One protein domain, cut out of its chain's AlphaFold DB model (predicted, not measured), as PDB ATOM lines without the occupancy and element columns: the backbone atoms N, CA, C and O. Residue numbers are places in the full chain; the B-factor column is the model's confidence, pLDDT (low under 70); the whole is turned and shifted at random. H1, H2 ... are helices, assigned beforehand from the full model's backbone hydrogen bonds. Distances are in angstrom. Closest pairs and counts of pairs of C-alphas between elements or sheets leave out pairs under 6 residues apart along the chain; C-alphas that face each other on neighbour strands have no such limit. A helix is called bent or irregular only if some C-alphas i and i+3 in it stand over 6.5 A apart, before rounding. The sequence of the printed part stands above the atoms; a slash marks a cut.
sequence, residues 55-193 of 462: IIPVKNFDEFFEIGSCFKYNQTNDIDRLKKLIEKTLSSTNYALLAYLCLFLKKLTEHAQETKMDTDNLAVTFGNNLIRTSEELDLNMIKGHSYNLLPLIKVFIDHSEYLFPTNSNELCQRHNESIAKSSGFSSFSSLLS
ATOM      1  N   ILE A  55       8.442   7.551   7.232       90.56
ATOM      2  CA  ILE A  55       9.435   8.643   7.296       90.56
ATOM      3  C   ILE A  55      10.474   8.506   6.175       90.56
ATOM      4  O   ILE A  55      10.847   9.504   5.558       90.56
ATOM      5  N   ILE A  56      10.911   7.278   5.895       89.69
ATOM      6  CA  ILE A  56      11.686   6.936   4.702       89.69
ATOM      7  C   ILE A  56      10.694   6.470   3.621       89.69
ATOM      8  O   ILE A  56      10.092   5.410   3.800       89.69
ATOM      9  N   PRO A  57      10.501   7.240   2.528       87.62
ATOM     10  CA  PRO A  57       9.567   6.927   1.446       87.62
ATOM     11  C   PRO A  57       9.739   5.523   0.862       87.62
ATOM     12  O   PRO A  57      10.864   5.093   0.602       87.62
ATOM     13  N   VAL A  58       8.628   4.843   0.552       84.44
ATOM     14  CA  VAL A  58       8.660   3.470  -0.004       84.44
ATOM     15  C   VAL A  58       9.414   3.438  -1.339       84.44
ATOM     16  O   VAL A  58      10.201   2.533  -1.587       84.44
ATOM     17  N   LYS A  59       9.284   4.494  -2.153       86.69
ATOM     18  CA  LYS A  59      10.011   4.683  -3.427       86.69
ATOM     19  C   LYS A  59      11.547   4.739  -3.303       86.69
ATOM     20  O   LYS A  59      12.229   4.664  -4.317       86.69
ATOM     21  N   ASN A  60      12.083   4.942  -2.096       87.12
ATOM     22  CA  ASN A  60      13.520   4.977  -1.809       87.12
ATOM     23  C   ASN A  60      13.969   3.768  -0.966       87.12
ATOM     24  O   ASN A  60      15.146   3.680  -0.614       87.12
ATOM     25  N   PHE A  61      13.056   2.839  -0.646       84.94
ATOM     26  CA  PHE A  61      13.325   1.659   0.181       84.94
ATOM     27  C   PHE A  61      14.551   0.883  -0.312       84.94
ATOM     28  O   PHE A  61      15.423   0.569   0.493       84.94
ATOM     29  N   ASP A  62      14.655   0.642  -1.621       85.06
ATOM     30  CA  ASP A  62      15.739  -0.151  -2.208       85.06
ATOM     31  C   ASP A  62      17.110   0.533  -2.082       85.06
ATOM     32  O   ASP A  62      18.077  -0.122  -1.696       85.06
ATOM     33  N   GLU A  63      17.195   1.856  -2.302       88.38
ATOM     34  CA  GLU A  63      18.437   2.626  -2.098       88.38
ATOM     35  C   GLU A  63      18.907   2.534  -0.630       88.38
ATOM     36  O   GLU A  63      20.098   2.362  -0.363       88.38
ATOM     37  N   PHE A  64      17.982   2.611   0.336       88.44
ATOM     38  CA  PHE A  64      18.305   2.464   1.761       88.44
ATOM     39  C   PHE A  64      18.612   1.007   2.155       88.44
ATOM     40  O   PHE A  64      19.485   0.775   2.992       88.44
ATOM     41  N   PHE A  65      17.941   0.021   1.554       84.69
ATOM     42  CA  PHE A  65      18.147  -1.405   1.814       84.69
ATOM     43  C   PHE A  65      19.496  -1.911   1.282       84.69
ATOM     44  O   PHE A  65      20.159  -2.710   1.951       84.69
ATOM     45  N   GLU A  66      19.933  -1.424   0.118       85.06
ATOM     46  CA  GLU A  66      21.242  -1.747  -0.459       85.06
ATOM     47  C   GLU A  66      22.374  -1.292   0.479       85.06
ATOM     48  O   GLU A  66      23.179  -2.108   0.928       85.06
ATOM     49  N   ILE A  67      22.370  -0.014   0.879       87.06
ATOM     50  CA  ILE A  67      23.359   0.546   1.818       87.06
ATOM     51  C   ILE A  67      23.248  -0.132   3.196       87.06
ATOM     52  O   ILE A  67      24.257  -0.492   3.806       87.06
ATOM     53  N   GLY A  68      22.021  -0.376   3.668       85.75
ATOM     54  CA  GLY A  68      21.749  -1.106   4.909       85.75
ATOM     55  C   GLY A  68      22.367  -2.506   4.939       85.75
ATOM     56  O   GLY A  68      22.852  -2.952   5.983       85.75
ATOM     57  N   SER A  69      22.418  -3.169   3.782       81.62
ATOM     58  CA  SER A  69      23.037  -4.484   3.621       81.62
ATOM     59  C   SER A  69      24.566  -4.433   3.710       81.62
ATOM     60  O   SER A  69      25.156  -5.371   4.244       81.62
ATOM     61  N   CYS A  70      25.222  -3.348   3.282       83.56
ATOM     62  CA  CYS A  70      26.679  -3.193   3.403       83.56
ATOM     63  C   CYS A  70      27.152  -3.049   4.861       83.56
ATOM     64  O   CYS A  70      28.161  -3.651   5.242       83.56
ATOM     65  N   PHE A  71      26.394  -2.345   5.714       82.12
ATOM     66  CA  PHE A  71      26.725  -2.199   7.144       82.12
ATOM     67  C   PHE A  71      26.786  -3.538   7.893       82.12
ATOM     68  O   PHE A  71      27.535  -3.673   8.857       82.12
ATOM     69  N   LYS A  72      26.067  -4.563   7.419       71.62
ATOM     70  CA  LYS A  72      26.114  -5.935   7.954       71.62
ATOM     71  C   LYS A  72      27.495  -6.600   7.823       71.62
ATOM     72  O   LYS A  72      27.760  -7.582   8.511       71.62
ATOM     73  N   TYR A  73      28.357  -6.075   6.949       64.44
ATOM     74  CA  TYR A  73      29.676  -6.619   6.615       64.44
ATOM     75  C   TYR A  73      30.834  -5.654   6.931       64.44
ATOM     76  O   TYR A  73      31.948  -5.877   6.464       64.44
ATOM     77  N   ASN A  74      30.591  -4.601   7.726       63.94
ATOM     78  CA  ASN A  74      31.587  -3.599   8.140       63.94
ATOM     79  C   ASN A  74      32.385  -2.968   6.977       63.94
ATOM     80  O   ASN A  74      33.574  -2.682   7.120       63.94
ATOM     81  N   GLN A  75      31.750  -2.732   5.824       57.22
ATOM     82  CA  GLN A  75      32.411  -2.051   4.708       57.22
ATOM     83  C   GLN A  75      32.589  -0.558   5.029       57.22
ATOM     84  O   GLN A  75      31.636   0.210   5.170       57.22
ATOM     85  N   THR A  76      33.842  -0.141   5.209       53.53
ATOM     86  CA  THR A  76      34.195   1.211   5.652       53.53
ATOM     87  C   THR A  76      34.161   2.207   4.495       53.53
ATOM     88  O   THR A  76      35.201   2.480   3.901       53.53
ATOM     89  N   ASN A  77      32.962   2.715   4.179       63.00
ATOM     90  CA  ASN A  77      32.692   4.050   3.600       63.00
ATOM     91  C   ASN A  77      31.180   4.350   3.431       63.00
ATOM     92  O   ASN A  77      30.807   5.482   3.121       63.00
ATOM     93  N   ASP A  78      30.288   3.380   3.663       81.38
ATOM     94  CA  ASP A  78      28.848   3.525   3.389       81.38
ATOM     95  C   ASP A  78      28.103   4.581   4.230       81.38
ATOM     96  O   ASP A  78      27.005   4.984   3.857       81.38
ATOM     97  N   ILE A  79      28.685   5.102   5.317       89.19
ATOM     98  CA  ILE A  79      28.073   6.186   6.115       89.19
ATOM     99  C   ILE A  79      27.993   7.491   5.298       89.19
ATOM    100  O   ILE A  79      26.974   8.182   5.334       89.19
ATOM    101  N   ASP A  80      29.006   7.794   4.480       89.69
ATOM    102  CA  ASP A  80      28.993   8.951   3.572       89.69
ATOM    103  C   ASP A  80      28.009   8.759   2.416       89.69
ATOM    104  O   ASP A  80      27.391   9.718   1.943       89.69
ATOM    105  N   ARG A  81      27.858   7.512   1.953       90.88
ATOM    106  CA  ARG A  81      26.870   7.137   0.937       90.88
ATOM    107  C   ARG A  81      25.453   7.295   1.492       90.88
ATOM    108  O   ARG A  81      24.613   7.901   0.831       90.88
ATOM    109  N   LEU A  82      25.220   6.833   2.722       93.00
ATOM    110  CA  LEU A  82      23.970   7.005   3.453       93.00
ATOM    111  C   LEU A  82      23.642   8.486   3.642       93.00
ATOM    112  O   LEU A  82      22.539   8.904   3.309       93.00
ATOM    113  N   LYS A  83      24.593   9.298   4.117       93.06
ATOM    114  CA  LYS A  83      24.388  10.737   4.322       93.06
ATOM    115  C   LYS A  83      23.930  11.442   3.043       93.06
ATOM    116  O   LYS A  83      22.894  12.103   3.043       93.06
ATOM    117  N   LYS A  84      24.636  11.206   1.932       92.62
ATOM    118  CA  LYS A  84      24.271  11.737   0.608       92.62
ATOM    119  C   LYS A  84      22.907  11.229   0.135       92.62
ATOM    120  O   LYS A  84      22.185  11.980  -0.512       92.62
ATOM    121  N   LEU A  85      22.528   9.989   0.461       93.25
ATOM    122  CA  LEU A  85      21.199   9.458   0.153       93.25
ATOM    123  C   LEU A  85      20.100  10.186   0.944       93.25
ATOM    124  O   LEU A  85      19.124  10.625   0.339       93.25
ATOM    125  N   ILE A  86      20.272  10.358   2.261       93.56
ATOM    126  CA  ILE A  86      19.354  11.110   3.134       93.56
ATOM    127  C   ILE A  86      19.145  12.528   2.574       93.56
ATOM    128  O   ILE A  86      18.007  12.934   2.339       93.56
ATOM    129  N   GLU A  87      20.240  13.253   2.325       91.00
ATOM    130  CA  GLU A  87      20.246  14.647   1.846       91.00
ATOM    131  C   GLU A  87      19.644  14.805   0.433       91.00
ATOM    132  O   GLU A  87      19.064  15.844   0.125       91.00
ATOM    133  N   LYS A  88      19.751  13.777  -0.423       92.25
ATOM    134  CA  LYS A  88      19.203  13.743  -1.794       92.25
ATOM    135  C   LYS A  88      17.712  13.386  -1.852       92.25
ATOM    136  O   LYS A  88      17.025  13.852  -2.758       92.25
ATOM    137  N   THR A  89      17.233  12.489  -0.984       91.25
ATOM    138  CA  THR A  89      15.946  11.783  -1.195       91.25
ATOM    139  C   THR A  89      14.829  12.161  -0.231       91.25
ATOM    140  O   THR A  89      13.658  12.087  -0.612       91.25
ATOM    141  N   LEU A  90      15.151  12.571   0.998       90.88
ATOM    142  CA  LEU A  90      14.129  12.944   1.971       90.88
ATOM    143  C   LEU A  90      13.657  14.384   1.746       90.88
ATOM    144  O   LEU A  90      14.444  15.286   1.467       90.88
ATOM    145  N   SER A  91      12.354  14.616   1.919       90.81
ATOM    146  CA  SER A  91      11.818  15.978   2.016       90.81
ATOM    147  C   SER A  91      12.393  16.684   3.251       90.81
ATOM    148  O   SER A  91      12.778  16.026   4.218       90.81
ATOM    149  N   SER A  92      12.390  18.019   3.281       86.38
ATOM    150  CA  SER A  92      12.814  18.785   4.466       86.38
ATOM    151  C   SER A  92      12.039  18.390   5.733       86.38
ATOM    152  O   SER A  92      12.631  18.274   6.804       86.38
ATOM    153  N   THR A  93      10.739  18.104   5.607       87.81
ATOM    154  CA  THR A  93       9.885  17.611   6.701       87.81
ATOM    155  C   THR A  93      10.315  16.224   7.187       87.81
ATOM    156  O   THR A  93      10.475  16.019   8.391       87.81
ATOM    157  N   ASN A  94      10.535  15.274   6.271       90.69
ATOM    158  CA  ASN A  94      10.929  13.905   6.614       90.69
ATOM    159  C   ASN A  94      12.355  13.871   7.186       90.69
ATOM    160  O   ASN A  94      12.591  13.181   8.174       90.69
ATOM    161  N   TYR A  95      13.274  14.665   6.625       91.81
ATOM    162  CA  TYR A  95      14.625  14.875   7.147       91.81
ATOM    163  C   TYR A  95      14.579  15.408   8.582       91.81
ATOM    164  O   TYR A  95      15.199  14.826   9.464       91.81
ATOM    165  N   ALA A  96      13.815  16.476   8.843       88.00
ATOM    166  CA  ALA A  96      13.723  17.079  10.172       88.00
ATOM    167  C   ALA A  96      13.116  16.124  11.216       88.00
ATOM    168  O   ALA A  96      13.598  16.066  12.350       88.00
ATOM    169  N   LEU A  97      12.093  15.350  10.834       91.12
ATOM    170  CA  LEU A  97      11.476  14.342  11.698       91.12
ATOM    171  C   LEU A  97      12.434  13.174  11.990       91.12
ATOM    172  O   LEU A  97      12.558  12.771  13.147       91.12
ATOM    173  N   LEU A  98      13.134  12.662  10.970       92.94
ATOM    174  CA  LEU A  98      14.129  11.598  11.128       92.94
ATOM    175  C   LEU A  98      15.305  12.067  11.994       92.94
ATOM    176  O   LEU A  98      15.648  11.394  12.958       92.94
ATOM    177  N   ALA A  99      15.859  13.247  11.709       91.69
ATOM    178  CA  ALA A  99      16.950  13.857  12.461       91.69
ATOM    179  C   ALA A  99      16.614  14.004  13.950       91.69
ATOM    180  O   ALA A  99      17.362  13.533  14.805       91.69
ATOM    181  N   TYR A 100      15.463  14.611  14.267       89.38
ATOM    182  CA  TYR A 100      15.022  14.784  15.652       89.38
ATOM    183  C   TYR A 100      14.843  13.442  16.367       89.38
ATOM    184  O   TYR A 100      15.303  13.280  17.497       89.38
ATOM    185  N   LEU A 101      14.218  12.466  15.702       92.94
ATOM    186  CA  LEU A 101      14.002  11.139  16.264       92.94
ATOM    187  C   LEU A 101      15.328  10.405  16.500       92.94
ATOM    188  O   LEU A 101      15.552   9.910  17.598       92.94
ATOM    189  N   CYS A 102      16.242  10.382  15.532       93.00
ATOM    190  CA  CYS A 102      17.544   9.729  15.667       93.00
ATOM    191  C   CYS A 102      18.411  10.357  16.771       93.00
ATOM    192  O   CYS A 102      18.993   9.621  17.567       93.00
ATOM    193  N   LEU A 103      18.436  11.691  16.885       90.19
ATOM    194  CA  LEU A 103      19.138  12.401  17.965       90.19
ATOM    195  C   LEU A 103      18.492  12.152  19.343       90.19
ATOM    196  O   LEU A 103      19.197  11.966  20.333       90.19
ATOM    197  N   PHE A 104      17.159  12.081  19.425       89.88
ATOM    198  CA  PHE A 104      16.454  11.695  20.655       89.88
ATOM    199  C   PHE A 104      16.759  10.244  21.069       89.88
ATOM    200  O   PHE A 104      17.003   9.971  22.245       89.88
ATOM    201  N   LEU A 105      16.784   9.311  20.113       91.69
ATOM    202  CA  LEU A 105      17.113   7.909  20.381       91.69
ATOM    203  C   LEU A 105      18.578   7.742  20.799       91.69
ATOM    204  O   LEU A 105      18.840   6.969  21.716       91.69
ATOM    205  N   LYS A 106      19.508   8.510  20.214       91.62
ATOM    206  CA  LYS A 106      20.916   8.548  20.636       91.62
ATOM    207  C   LYS A 106      21.042   8.916  22.114       91.62
ATOM    208  O   LYS A 106      21.607   8.130  22.872       91.62
ATOM    209  N   LYS A 107      20.396  10.004  22.550       88.56
ATOM    210  CA  LYS A 107      20.345  10.394  23.970       88.56
ATOM    211  C   LYS A 107      19.808   9.292  24.878       88.56
ATOM    212  O   LYS A 107      20.301   9.092  25.982       88.56
ATOM    213  N   LEU A 108      18.817   8.526  24.424       88.81
ATOM    214  CA  LEU A 108      18.287   7.424  25.226       88.81
ATOM    215  C   LEU A 108      19.301   6.278  25.416       88.81
ATOM    216  O   LEU A 108      19.266   5.623  26.460       88.81
ATOM    217  N   THR A 109      20.222   6.071  24.462       90.00
ATOM    218  CA  THR A 109      21.321   5.092  24.601       90.00
ATOM    219  C   THR A 109      22.370   5.515  25.632       90.00
ATOM    220  O   THR A 109      22.938   4.651  26.297       90.00
ATOM    221  N   GLU A 110      22.577   6.817  25.854       89.00
ATOM    222  CA  GLU A 110      23.460   7.323  26.922       89.00
ATOM    223  C   GLU A 110      22.943   6.889  28.307       89.00
ATOM    224  O   GLU A 110      23.714   6.488  29.177       89.00
ATOM    225  N   HIS A 111      21.616   6.835  28.469       86.81
ATOM    226  CA  HIS A 111      20.938   6.328  29.665       86.81
ATOM    227  C   HIS A 111      20.617   4.816  29.615       86.81
ATOM    228  O   HIS A 111      19.859   4.325  30.459       86.81
ATOM    229  N   ALA A 112      21.186   4.037  28.681       86.88
ATOM    230  CA  ALA A 112      20.879   2.606  28.513       86.88
ATOM    231  C   ALA A 112      21.122   1.758  29.776       86.88
ATOM    232  O   ALA A 112      20.452   0.744  29.980       86.88
ATOM    233  N   GLN A 113      22.030   2.181  30.665       85.00
ATOM    234  CA  GLN A 113      22.261   1.506  31.947       85.00
ATOM    235  C   GLN A 113      21.034   1.534  32.869       85.00
ATOM    236  O   GLN A 113      20.818   0.579  33.616       85.00
ATOM    237  N   GLU A 114      20.198   2.565  32.783       83.44
ATOM    238  CA  GLU A 114      18.946   2.674  33.534       83.44
ATOM    239  C   GLU A 114      17.754   2.205  32.699       83.44
ATOM    240  O   GLU A 114      16.994   1.337  33.125       83.44
ATOM    241  N   THR A 115      17.608   2.729  31.480       83.25
ATOM    242  CA  THR A 115      16.443   2.459  30.622       83.25
ATOM    243  C   THR A 115      16.411   1.025  30.094       83.25
ATOM    244  O   THR A 115      15.343   0.544  29.719       83.25
ATOM    245  N   LYS A 116      17.564   0.339  30.058       85.19
ATOM    246  CA  LYS A 116      17.794  -0.949  29.377       85.19
ATOM    247  C   LYS A 116      17.442  -0.918  27.881       85.19
ATOM    248  O   LYS A 116      17.098  -1.945  27.301       85.19
ATOM    249  N   MET A 117      17.538   0.265  27.270       87.75
ATOM    250  CA  MET A 117      17.334   0.503  25.842       87.75
ATOM    251  C   MET A 117      18.652   0.955  25.197       87.75
ATOM    252  O   MET A 117      18.927   2.146  25.082       87.75
ATOM    253  N   ASP A 118      19.471  -0.014  24.801       91.38
ATOM    254  CA  ASP A 118      20.634   0.192  23.930       91.38
ATOM    255  C   ASP A 118      20.215   0.386  22.455       91.38
ATOM    256  O   ASP A 118      19.038   0.257  22.097       91.38
ATOM    257  N   THR A 119      21.180   0.696  21.579       93.06
ATOM    258  CA  THR A 119      20.939   0.882  20.139       93.06
ATOM    259  C   THR A 119      20.275  -0.346  19.504       93.06
ATOM    260  O   THR A 119      19.405  -0.199  18.650       93.06
ATOM    261  N   ASP A 120      20.622  -1.557  19.945       90.62
ATOM    262  CA  ASP A 120      20.050  -2.816  19.459       90.62
ATOM    263  C   ASP A 120      18.550  -2.932  19.766       90.62
ATOM    264  O   ASP A 120      17.736  -3.143  18.861       90.62
ATOM    265  N   ASN A 121      18.164  -2.741  21.030       90.94
ATOM    266  CA  ASN A 121      16.766  -2.763  21.456       90.94
ATOM    267  C   ASN A 121      15.968  -1.613  20.820       90.94
ATOM    268  O   ASN A 121      14.788  -1.793  20.499       90.94
ATOM    269  N   LEU A 122      16.582  -0.444  20.599       91.44
ATOM    270  CA  LEU A 122      15.933   0.681  19.922       91.44
ATOM    271  C   LEU A 122      15.773   0.451  18.419       91.44
ATOM    272  O   LEU A 122      14.693   0.725  17.903       91.44
ATOM    273  N   ALA A 123      16.762  -0.127  17.736       90.56
ATOM    274  CA  ALA A 123      16.657  -0.498  16.328       90.56
ATOM    275  C   ALA A 123      15.517  -1.502  16.095       90.56
ATOM    276  O   ALA A 123      14.698  -1.303  15.197       90.56
ATOM    277  N   VAL A 124      15.400  -2.524  16.954       87.50
ATOM    278  CA  VAL A 124      14.283  -3.485  16.925       87.50
ATOM    279  C   VAL A 124      12.942  -2.808  17.228       87.50
ATOM    280  O   VAL A 124      11.945  -3.113  16.578       87.50
ATOM    281  N   THR A 125      12.897  -1.870  18.179       88.19
ATOM    282  CA  THR A 125      11.640  -1.199  18.562       88.19
ATOM    283  C   THR A 125      11.171  -0.171  17.526       88.19
ATOM    284  O   THR A 125       9.964  -0.013  17.339       88.19
ATOM    285  N   PHE A 126      12.092   0.522  16.843       88.31
ATOM    286  CA  PHE A 126      11.770   1.607  15.910       88.31
ATOM    287  C   PHE A 126      11.799   1.235  14.426       88.31
ATOM    288  O   PHE A 126      11.100   1.906  13.671       88.31
ATOM    289  N   GLY A 127      12.493   0.178  13.989       85.88
ATOM    290  CA  GLY A 127      12.681  -0.127  12.560       85.88
ATOM    291  C   GLY A 127      11.391  -0.108  11.728       85.88
ATOM    292  O   GLY A 127      11.282   0.682  10.793       85.88
ATOM    293  N   ASN A 128      10.366  -0.852  12.160       80.56
ATOM    294  CA  ASN A 128       9.053  -0.927  11.493       80.56
ATOM    295  C   ASN A 128       8.211   0.376  11.571       80.56
ATOM    296  O   ASN A 128       7.112   0.437  11.027       80.56
ATOM    297  N   ASN A 129       8.686   1.404  12.283       83.25
ATOM    298  CA  ASN A 129       8.053   2.727  12.400       83.25
ATOM    299  C   ASN A 129       8.751   3.754  11.485       83.25
ATOM    300  O   ASN A 129       8.144   4.746  11.093       83.25
ATOM    301  N   LEU A 130      10.033   3.525  11.177       82.12
ATOM    302  CA  LEU A 130      10.868   4.369  10.318       82.12
ATOM    303  C   LEU A 130      10.727   3.984   8.841       82.12
ATOM    304  O   LEU A 130      10.649   4.859   7.977       82.12
ATOM    305  N   ILE A 131      10.682   2.675   8.576       77.69
ATOM    306  CA  ILE A 131      10.622   2.067   7.247       77.69
ATOM    307  C   ILE A 131       9.460   1.069   7.232       77.69
ATOM    308  O   ILE A 131       9.318   0.266   8.157       77.69
ATOM    309  N   ARG A 132       8.655   1.089   6.167       73.56
ATOM    310  CA  ARG A 132       7.670   0.041   5.863       73.56
ATOM    311  C   ARG A 132       8.055  -0.620   4.544       73.56
ATOM    312  O   ARG A 132       8.365   0.069   3.576       73.56
ATOM    313  N   THR A 133       8.039  -1.947   4.521       62.53
ATOM    314  CA  THR A 133       8.027  -2.750   3.291       62.53
ATOM    315  C   THR A 133       6.705  -2.539   2.548       62.53
ATOM    316  O   THR A 133       5.688  -2.314   3.203       62.53
ATOM    317  N   SER A 134       6.695  -2.653   1.215       57.28
ATOM    318  CA  SER A 134       5.438  -2.676   0.445       57.28
ATOM    319  C   SER A 134       4.523  -3.818   0.911       57.28
ATOM    320  O   SER A 134       5.009  -4.883   1.295       57.28
ATOM    321  N   GLU A 135       3.208  -3.602   0.860       55.25
ATOM    322  CA  GLU A 135       2.185  -4.575   1.283       55.25
ATOM    323  C   GLU A 135       2.120  -5.810   0.362       55.25
ATOM    324  O   GLU A 135       1.628  -6.857   0.768       55.25
ATOM    325  N   GLU A 136       2.681  -5.713  -0.847       51.81
ATOM    326  CA  GLU A 136       2.796  -6.812  -1.820       51.81
ATOM    327  C   GLU A 136       3.908  -7.827  -1.481       51.81
ATOM    328  O   GLU A 136       4.056  -8.838  -2.167       51.81
ATOM    329  N   LEU A 137       4.719  -7.573  -0.445       53.91
ATOM    330  CA  LEU A 137       5.804  -8.468  -0.044       53.91
ATOM    331  C   LEU A 137       5.311  -9.559   0.911       53.91
ATOM    332  O   LEU A 137       4.658  -9.302   1.918       53.91
ATOM    333  N   ASP A 138       5.709 -10.796   0.625       49.97
ATOM    334  CA  ASP A 138       5.341 -11.981   1.398       49.97
ATOM    335  C   ASP A 138       5.671 -11.827   2.898       49.97
ATOM    336  O   ASP A 138       6.752 -11.353   3.257       49.97
ATOM    337  N   LEU A 139       4.816 -12.312   3.808       50.38
ATOM    338  CA  LEU A 139       5.015 -12.178   5.270       50.38
ATOM    339  C   LEU A 139       6.355 -12.751   5.777       50.38
ATOM    340  O   LEU A 139       6.837 -12.372   6.848       50.38
ATOM    341  N   ASN A 140       6.957 -13.673   5.023       47.94
ATOM    342  CA  ASN A 140       8.286 -14.222   5.291       47.94
ATOM    343  C   ASN A 140       9.412 -13.331   4.735       47.94
ATOM    344  O   ASN A 140      10.447 -13.188   5.389       47.94
ATOM    345  N   MET A 141       9.195 -12.679   3.586       50.66
ATOM    346  CA  MET A 141      10.098 -11.659   3.047       50.66
ATOM    347  C   MET A 141      10.103 -10.416   3.937       50.66
ATOM    348  O   MET A 141      11.182  -9.988   4.335       50.66
ATOM    349  N   ILE A 142       8.936  -9.897   4.347       54.06
ATOM    350  CA  ILE A 142       8.818  -8.751   5.269       54.06
ATOM    351  C   ILE A 142       9.673  -8.972   6.522       54.06
ATOM    352  O   ILE A 142      10.500  -8.129   6.868       54.06
ATOM    353  N   LYS A 143       9.560 -10.145   7.162       51.34
ATOM    354  CA  LYS A 143      10.389 -10.507   8.326       51.34
ATOM    355  C   LYS A 143      11.883 -10.501   7.983       51.34
ATOM    356  O   LYS A 143      12.669  -9.923   8.729       51.34
ATOM    357  N   GLY A 144      12.278 -11.098   6.856       56.00
ATOM    358  CA  GLY A 144      13.665 -11.089   6.380       56.00
ATOM    359  C   GLY A 144      14.223  -9.680   6.145       56.00
ATOM    360  O   GLY A 144      15.328  -9.374   6.596       56.00
ATOM    361  N   HIS A 145      13.454  -8.801   5.497       58.59
ATOM    362  CA  HIS A 145      13.851  -7.418   5.233       58.59
ATOM    363  C   HIS A 145      13.905  -6.574   6.517       58.59
ATOM    364  O   HIS A 145      14.913  -5.901   6.723       58.59
ATOM    365  N   SER A 146      12.930  -6.674   7.433       58.53
ATOM    366  CA  SER A 146      12.984  -5.981   8.735       58.53
ATOM    367  C   SER A 146      14.248  -6.324   9.532       58.53
ATOM    368  O   SER A 146      14.889  -5.417  10.060       58.53
ATOM    369  N   TYR A 147      14.667  -7.597   9.586       64.56
ATOM    370  CA  TYR A 147      15.919  -7.970  10.265       64.56
ATOM    371  C   TYR A 147      17.174  -7.473   9.530       64.56
ATOM    372  O   TYR A 147      18.132  -7.054  10.179       64.56
ATOM    373  N   ASN A 148      17.176  -7.479   8.193       69.88
ATOM    374  CA  ASN A 148      18.288  -6.955   7.389       69.88
ATOM    375  C   ASN A 148      18.404  -5.419   7.430       69.88
ATOM    376  O   ASN A 148      19.484  -4.903   7.162       69.88
ATOM    377  N   LEU A 149      17.343  -4.697   7.806       78.38
ATOM    378  CA  LEU A 149      17.364  -3.244   8.011       78.38
ATOM    379  C   LEU A 149      17.854  -2.825   9.408       78.38
ATOM    380  O   LEU A 149      18.222  -1.668   9.589       78.38
ATOM    381  N   LEU A 150      17.926  -3.726  10.396       86.88
ATOM    382  CA  LEU A 150      18.402  -3.366  11.742       86.88
ATOM    383  C   LEU A 150      19.804  -2.711  11.762       86.88
ATOM    384  O   LEU A 150      19.947  -1.727  12.486       86.88
ATOM    385  N   PRO A 151      20.816  -3.151  10.979       88.81
ATOM    386  CA  PRO A 151      22.107  -2.461  10.886       88.81
ATOM    387  C   PRO A 151      21.987  -1.002  10.422       88.81
ATOM    388  O   PRO A 151      22.650  -0.133  10.981       88.81
ATOM    389  N   LEU A 152      21.096  -0.712   9.467       90.56
ATOM    390  CA  LEU A 152      20.815   0.653   9.013       90.56
ATOM    391  C   LEU A 152      20.230   1.507  10.148       90.56
ATOM    392  O   LEU A 152      20.670   2.635  10.357       90.56
ATOM    393  N   ILE A 153      19.273   0.965  10.911       91.69
ATOM    394  CA  ILE A 153      18.657   1.698  12.028       91.69
ATOM    395  C   ILE A 153      19.652   1.932  13.170       91.69
ATOM    396  O   ILE A 153      19.636   3.007  13.768       91.69
ATOM    397  N   LYS A 154      20.566   0.987  13.433       92.44
ATOM    398  CA  LYS A 154      21.688   1.220  14.354       92.44
ATOM    399  C   LYS A 154      22.554   2.382  13.881       92.44
ATOM    400  O   LYS A 154      22.749   3.321  14.641       92.44
ATOM    401  N   VAL A 155      22.985   2.382  12.615       93.00
ATOM    402  CA  VAL A 155      23.812   3.462  12.048       93.00
ATOM    403  C   VAL A 155      23.104   4.823  12.104       93.00
ATOM    404  O   VAL A 155      23.739   5.806  12.483       93.00
ATOM    405  N   PHE A 156      21.795   4.887  11.822       93.50
ATOM    406  CA  PHE A 156      21.001   6.114  11.985       93.50
ATOM    407  C   PHE A 156      21.034   6.671  13.418       93.50
ATOM    408  O   PHE A 156      21.035   7.889  13.586       93.50
ATOM    409  N   ILE A 157      21.038   5.810  14.441       93.69
ATOM    410  CA  ILE A 157      21.080   6.213  15.855       93.69
ATOM    411  C   ILE A 157      22.525   6.528  16.270       93.69
ATOM    412  O   ILE A 157      22.814   7.649  16.689       93.69
ATOM    413  N   ASP A 158      23.442   5.570  16.119       93.00
ATOM    414  CA  ASP A 158      24.820   5.643  16.617       93.00
ATOM    415  C   ASP A 158      25.612   6.802  16.003       93.00
ATOM    416  O   ASP A 158      26.338   7.482  16.733       93.00
ATOM    417  N   HIS A 159      25.417   7.064  14.703       92.56
ATOM    418  CA  HIS A 159      26.059   8.141  13.938       92.56
ATOM    419  C   HIS A 159      25.120   9.329  13.652       92.56
ATOM    420  O   HIS A 159      25.401  10.137  12.763       92.56
ATOM    421  N   SER A 160      24.016   9.460  14.397       92.75
ATOM    422  CA  SER A 160      23.008  10.523  14.231       92.75
ATOM    423  C   SER A 160      23.604  11.933  14.121       92.75
ATOM    424  O   SER A 160      23.245  12.669  13.208       92.75
ATOM    425  N   GLU A 161      24.566  12.294  14.971       90.69
ATOM    426  CA  GLU A 161      25.251  13.601  14.944       90.69
ATOM    427  C   GLU A 161      25.992  13.884  13.624       90.69
ATOM    428  O   GLU A 161      26.055  15.026  13.167       90.69
ATOM    429  N   TYR A 162      26.548  12.844  12.991       91.19
ATOM    430  CA  TYR A 162      27.270  12.962  11.724       91.19
ATOM    431  C   TYR A 162      26.319  13.011  10.522       91.19
ATOM    432  O   TYR A 162      26.546  13.775   9.579       91.19
ATOM    433  N   LEU A 163      25.254  12.204  10.557       92.06
ATOM    434  CA  LEU A 163      24.232  12.121   9.509       92.06
ATOM    435  C   LEU A 163      23.315  13.357   9.497       92.06
ATOM    436  O   LEU A 163      22.924  13.821   8.427       92.06
ATOM    437  N   PHE A 164      23.030  13.921  10.673       89.94
ATOM    438  CA  PHE A 164      22.112  15.042  10.883       89.94
ATOM    439  C   PHE A 164      22.808  16.222  11.597       89.94
ATOM    440  O   PHE A 164      22.427  16.588  12.712       89.94
ATOM    441  N   PRO A 165      23.852  16.827  10.992       82.00
ATOM    442  CA  PRO A 165      24.667  17.840  11.653       82.00
ATOM    443  C   PRO A 165      23.866  19.116  11.937       82.00
ATOM    444  O   PRO A 165      23.257  19.699  11.041       82.00
ATOM    445  N   THR A 166      23.953  19.614  13.172       59.88
ATOM    446  CA  THR A 166      23.156  20.728  13.728       59.88
ATOM    447  C   THR A 166      23.251  22.059  12.957       59.88
ATOM    448  O   THR A 166      22.468  22.971  13.214       59.88
ATOM    449  N   ASN A 167      24.162  22.182  11.991       51.41
ATOM    450  CA  ASN A 167      24.382  23.394  11.199       51.41
ATOM    451  C   ASN A 167      23.466  23.509   9.962       51.41
ATOM    452  O   ASN A 167      23.383  24.586   9.383       51.41
ATOM    453  N   SER A 168      22.721  22.463   9.573       44.88
ATOM    454  CA  SER A 168      21.705  22.540   8.499       44.88
ATOM    455  C   SER A 168      20.397  23.241   8.925       44.88
ATOM    456  O   SER A 168      19.423  23.301   8.173       44.88
ATOM    457  N   ASN A 169      20.353  23.785  10.145       44.09
ATOM    458  CA  ASN A 169      19.127  24.190  10.832       44.09
ATOM    459  C   ASN A 169      18.481  25.513  10.378       44.09
ATOM    460  O   ASN A 169      17.363  25.782  10.819       44.09
ATOM    461  N   GLU A 170      19.091  26.322   9.504       45.03
ATOM    462  CA  GLU A 170      18.493  27.605   9.072       45.03
ATOM    463  C   GLU A 170      17.123  27.442   8.380       45.03
ATOM    464  O   GLU A 170      16.273  28.334   8.453       45.03
ATOM    465  N   LEU A 171      16.880  26.282   7.756       42.66
ATOM    466  CA  LEU A 171      15.580  25.907   7.186       42.66
ATOM    467  C   LEU A 171      14.594  25.357   8.237       42.66
ATOM    468  O   LEU A 171      13.389  25.547   8.097       42.66
ATOM    469  N   CYS A 172      15.083  24.711   9.299       41.12
ATOM    470  CA  CYS A 172      14.250  24.048  10.311       41.12
ATOM    471  C   CYS A 172      13.820  24.980  11.459       41.12
ATOM    472  O   CYS A 172      12.710  24.845  11.983       41.12
ATOM    473  N   GLN A 173      14.663  25.943  11.847       42.84
ATOM    474  CA  GLN A 173      14.405  26.859  12.970       42.84
ATOM    475  C   GLN A 173      13.104  27.656  12.784       42.84
ATOM    476  O   GLN A 173      12.258  27.675  13.679       42.84
ATOM    477  N   ARG A 174      12.877  28.224  11.588       43.03
ATOM    478  CA  ARG A 174      11.748  29.137  11.302       43.03
ATOM    479  C   ARG A 174      10.349  28.512  11.409       43.03
ATOM    480  O   ARG A 174       9.369  29.251  11.460       43.03
ATOM    481  N   HIS A 175      10.227  27.185  11.434       43.62
ATOM    482  CA  HIS A 175       8.955  26.503  11.719       43.62
ATOM    483  C   HIS A 175       8.950  25.845  13.102       43.62
ATOM    484  O   HIS A 175       7.994  26.029  13.862       43.62
ATOM    485  N   ASN A 176      10.027  25.157  13.487       46.72
ATOM    486  CA  ASN A 176      10.045  24.390  14.737       46.72
ATOM    487  C   ASN A 176      10.168  25.271  15.996       46.72
ATOM    488  O   ASN A 176       9.794  24.830  17.083       46.72
ATOM    489  N   GLU A 177      10.573  26.542  15.873       51.06
ATOM    490  CA  GLU A 177      10.471  27.523  16.964       51.06
ATOM    491  C   GLU A 177       9.037  27.702  17.490       51.06
ATOM    492  O   GLU A 177       8.858  27.884  18.691       51.06
ATOM    493  N   SER A 178       8.011  27.618  16.632       51.09
ATOM    494  CA  SER A 178       6.599  27.697  17.055       51.09
ATOM    495  C   SER A 178       6.203  26.529  17.970       51.09
ATOM    496  O   SER A 178       5.349  26.662  18.849       51.09
ATOM    497  N   ILE A 179       6.856  25.378  17.785       51.34
ATOM    498  CA  ILE A 179       6.653  24.175  18.591       51.34
ATOM    499  C   ILE A 179       7.445  24.296  19.899       51.34
ATOM    500  O   ILE A 179       6.845  24.169  20.964       51.34
ATOM    501  N   ALA A 180       8.735  24.647  19.846       52.00
ATOM    502  CA  ALA A 180       9.572  24.821  21.040       52.00
ATOM    503  C   ALA A 180       9.005  25.873  22.015       52.00
ATOM    504  O   ALA A 180       8.843  25.598  23.204       52.00
ATOM    505  N   LYS A 181       8.587  27.039  21.499       49.78
ATOM    506  CA  LYS A 181       7.961  28.106  22.303       49.78
ATOM    507  C   LYS A 181       6.645  27.658  22.948       49.78
ATOM    508  O   LYS A 181       6.283  28.172  23.999       49.78
ATOM    509  N   SER A 182       5.947  26.687  22.351       47.09
ATOM    510  CA  SER A 182       4.705  26.127  22.902       47.09
ATOM    511  C   SER A 182       4.902  25.016  23.933       47.09
ATOM    512  O   SER A 182       4.000  24.782  24.729       47.09
ATOM    513  N   SER A 183       6.063  24.352  23.947       47.31
ATOM    514  CA  SER A 183       6.431  23.362  24.969       47.31
ATOM    515  C   SER A 183       7.221  23.965  26.140       47.31
ATOM    516  O   SER A 183       7.700  23.228  26.997       47.31
ATOM    517  N   GLY A 184       7.355  25.297  26.192       46.91
ATOM    518  CA  GLY A 184       8.057  26.020  27.260       46.91
ATOM    519  C   GLY A 184       9.567  26.190  27.051       46.91
ATOM    520  O   GLY A 184      10.253  26.632  27.969       46.91
ATOM    521  N   PHE A 185      10.099  25.870  25.866       48.75
ATOM    522  CA  PHE A 185      11.528  25.972  25.555       48.75
ATOM    523  C   PHE A 185      11.839  27.211  24.707       48.75
ATOM    524  O   PHE A 185      11.146  27.525  23.741       48.75
ATOM    525  N   SER A 186      12.929  27.906  25.039       49.72
ATOM    526  CA  SER A 186      13.364  29.128  24.345       49.72
ATOM    527  C   SER A 186      13.813  28.889  22.898       49.72
ATOM    528  O   SER A 186      13.663  29.773  22.058       49.72
ATOM    529  N   SER A 187      14.337  27.699  22.594       50.94
ATOM    530  CA  SER A 187      14.728  27.269  21.249       50.94
ATOM    531  C   SER A 187      14.618  25.750  21.095       50.94
ATOM    532  O   SER A 187      14.711  24.998  22.066       50.94
ATOM    533  N   PHE A 188      14.491  25.282  19.852       53.00
ATOM    534  CA  PHE A 188      14.595  23.861  19.507       53.00
ATOM    535  C   PHE A 188      15.983  23.287  19.858       53.00
ATOM    536  O   PHE A 188      16.093  22.155  20.320       53.00
ATOM    537  N   SER A 189      17.045  24.097  19.766       52.34
ATOM    538  CA  SER A 189      18.378  23.718  20.254       52.34
ATOM    539  C   SER A 189      18.429  23.552  21.778       52.34
ATOM    540  O   SER A 189      19.279  22.822  22.276       52.34
ATOM    541  N   SER A 190      17.512  24.177  22.527       56.75
ATOM    542  CA  SER A 190      17.411  24.042  23.987       56.75
ATOM    543  C   SER A 190      16.664  22.774  24.411       56.75
ATOM    544  O   SER A 190      17.045  22.185  25.412       56.75
ATOM    545  N   LEU A 191      15.695  22.286  23.621       55.06
ATOM    546  CA  LEU A 191      15.167  20.912  23.756       55.06
ATOM    547  C   LEU A 191      16.277  19.860  23.568       55.06
ATOM    548  O   LEU A 191      16.256  18.795  24.180       55.06
ATOM    549  N   LEU A 192      17.258  20.165  22.715       47.69
ATOM    550  CA  LEU A 192      18.396  19.294  22.423       47.69
ATOM    551  C   LEU A 192      19.626  19.553  23.314       47.69
ATOM    552  O   LEU A 192      20.591  18.798  23.213       47.69
ATOM    553  N   SER A 193      19.595  20.519  24.237       46.09
ATOM    554  CA  SER A 193      20.714  20.826  25.146       46.09
ATOM    555  C   SER A 193      20.431  20.352  26.570       46.09
ATOM    556  O   SER A 193      19.348  20.577  27.102       46.09
TER     557      SER A 193
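Overview. This is residues 55 to 193 of the 462 residues of the protein "Hypothetical protein" of Rotaria sp. Silwood2 (UniProt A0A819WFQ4). H1, H3 and H5 pack round the short arm H6b in the middle of a helical body, with H2 folded back beside H1 and H7 between H2 and H3. Beyond H3, H8 and H9 form a small lobe at one end of the longest axis; arm H6a reaches toward the other. The printed part has 139 residues, nine named helices in order H1 to H9 and no named strand: all helix. It is compact, radius of gyration of the C-alphas 15.7 A, spanning 47 by 36 by 31 A.

Along the chain. H1, residues 58 to 71, begins at C-alpha 58 (8.660, 3.470, -0.004) and is irregular, C-alphas 59 and 62 being 7.6 A apart. H2 is 78 to 89, H3 92 to 110 with 27.4 A, H4 112 to 115. H5, 119 to 130, is irregular, C-alphas 125 and 128 being 7.5 A apart. H6, 139 to 158, assigned as one helix by its hydrogen bonds, is bent: C-alphas 148 and 151 are 6.9 A apart, with arms H6a, 139 to 148, and H6b, 151 to 158. H7 is 160 to 163, H8 170 to 182 with 19.6 A, and H9 188 to 191, ending at C-alpha 191 (15.167, 20.912, 23.756).

Arrangement. H6b touches H1, closest C-alphas Gly 68 and Leu 152 at 4.6 A, about perpendicular at 84 degrees. It touches H5, Ala 123 and Ile 153 at 5.2 A. H3 touches H6b with residues 102 to 106 alone, Cys 102 and Ile 157 at 5.0 A. H1 and H2 form a hairpin, a shallow tilt of 10 degrees. H4 touches no helix. H8 touches H9, Ala 180 and Phe 188 at 5.3 A. Every O i to N i+4 pair is within hydrogen-bond range in H2, H3 and H6b; H1 has 7 of 10, H5 6 of 8, H6a 5 of 6, and H8 4 of 9 beside 6 of 10 O i to N i+3; H4, H7 and H9 are too short.

Size, cuts and confidence. The farthest C-alphas, Asp 138 and Ser 186, are 47.8 A apart. The printed part has no cut and no long link. In this model pLDDT is under 70 at residues 73 to 77, 133 to 148 and 166 to 193.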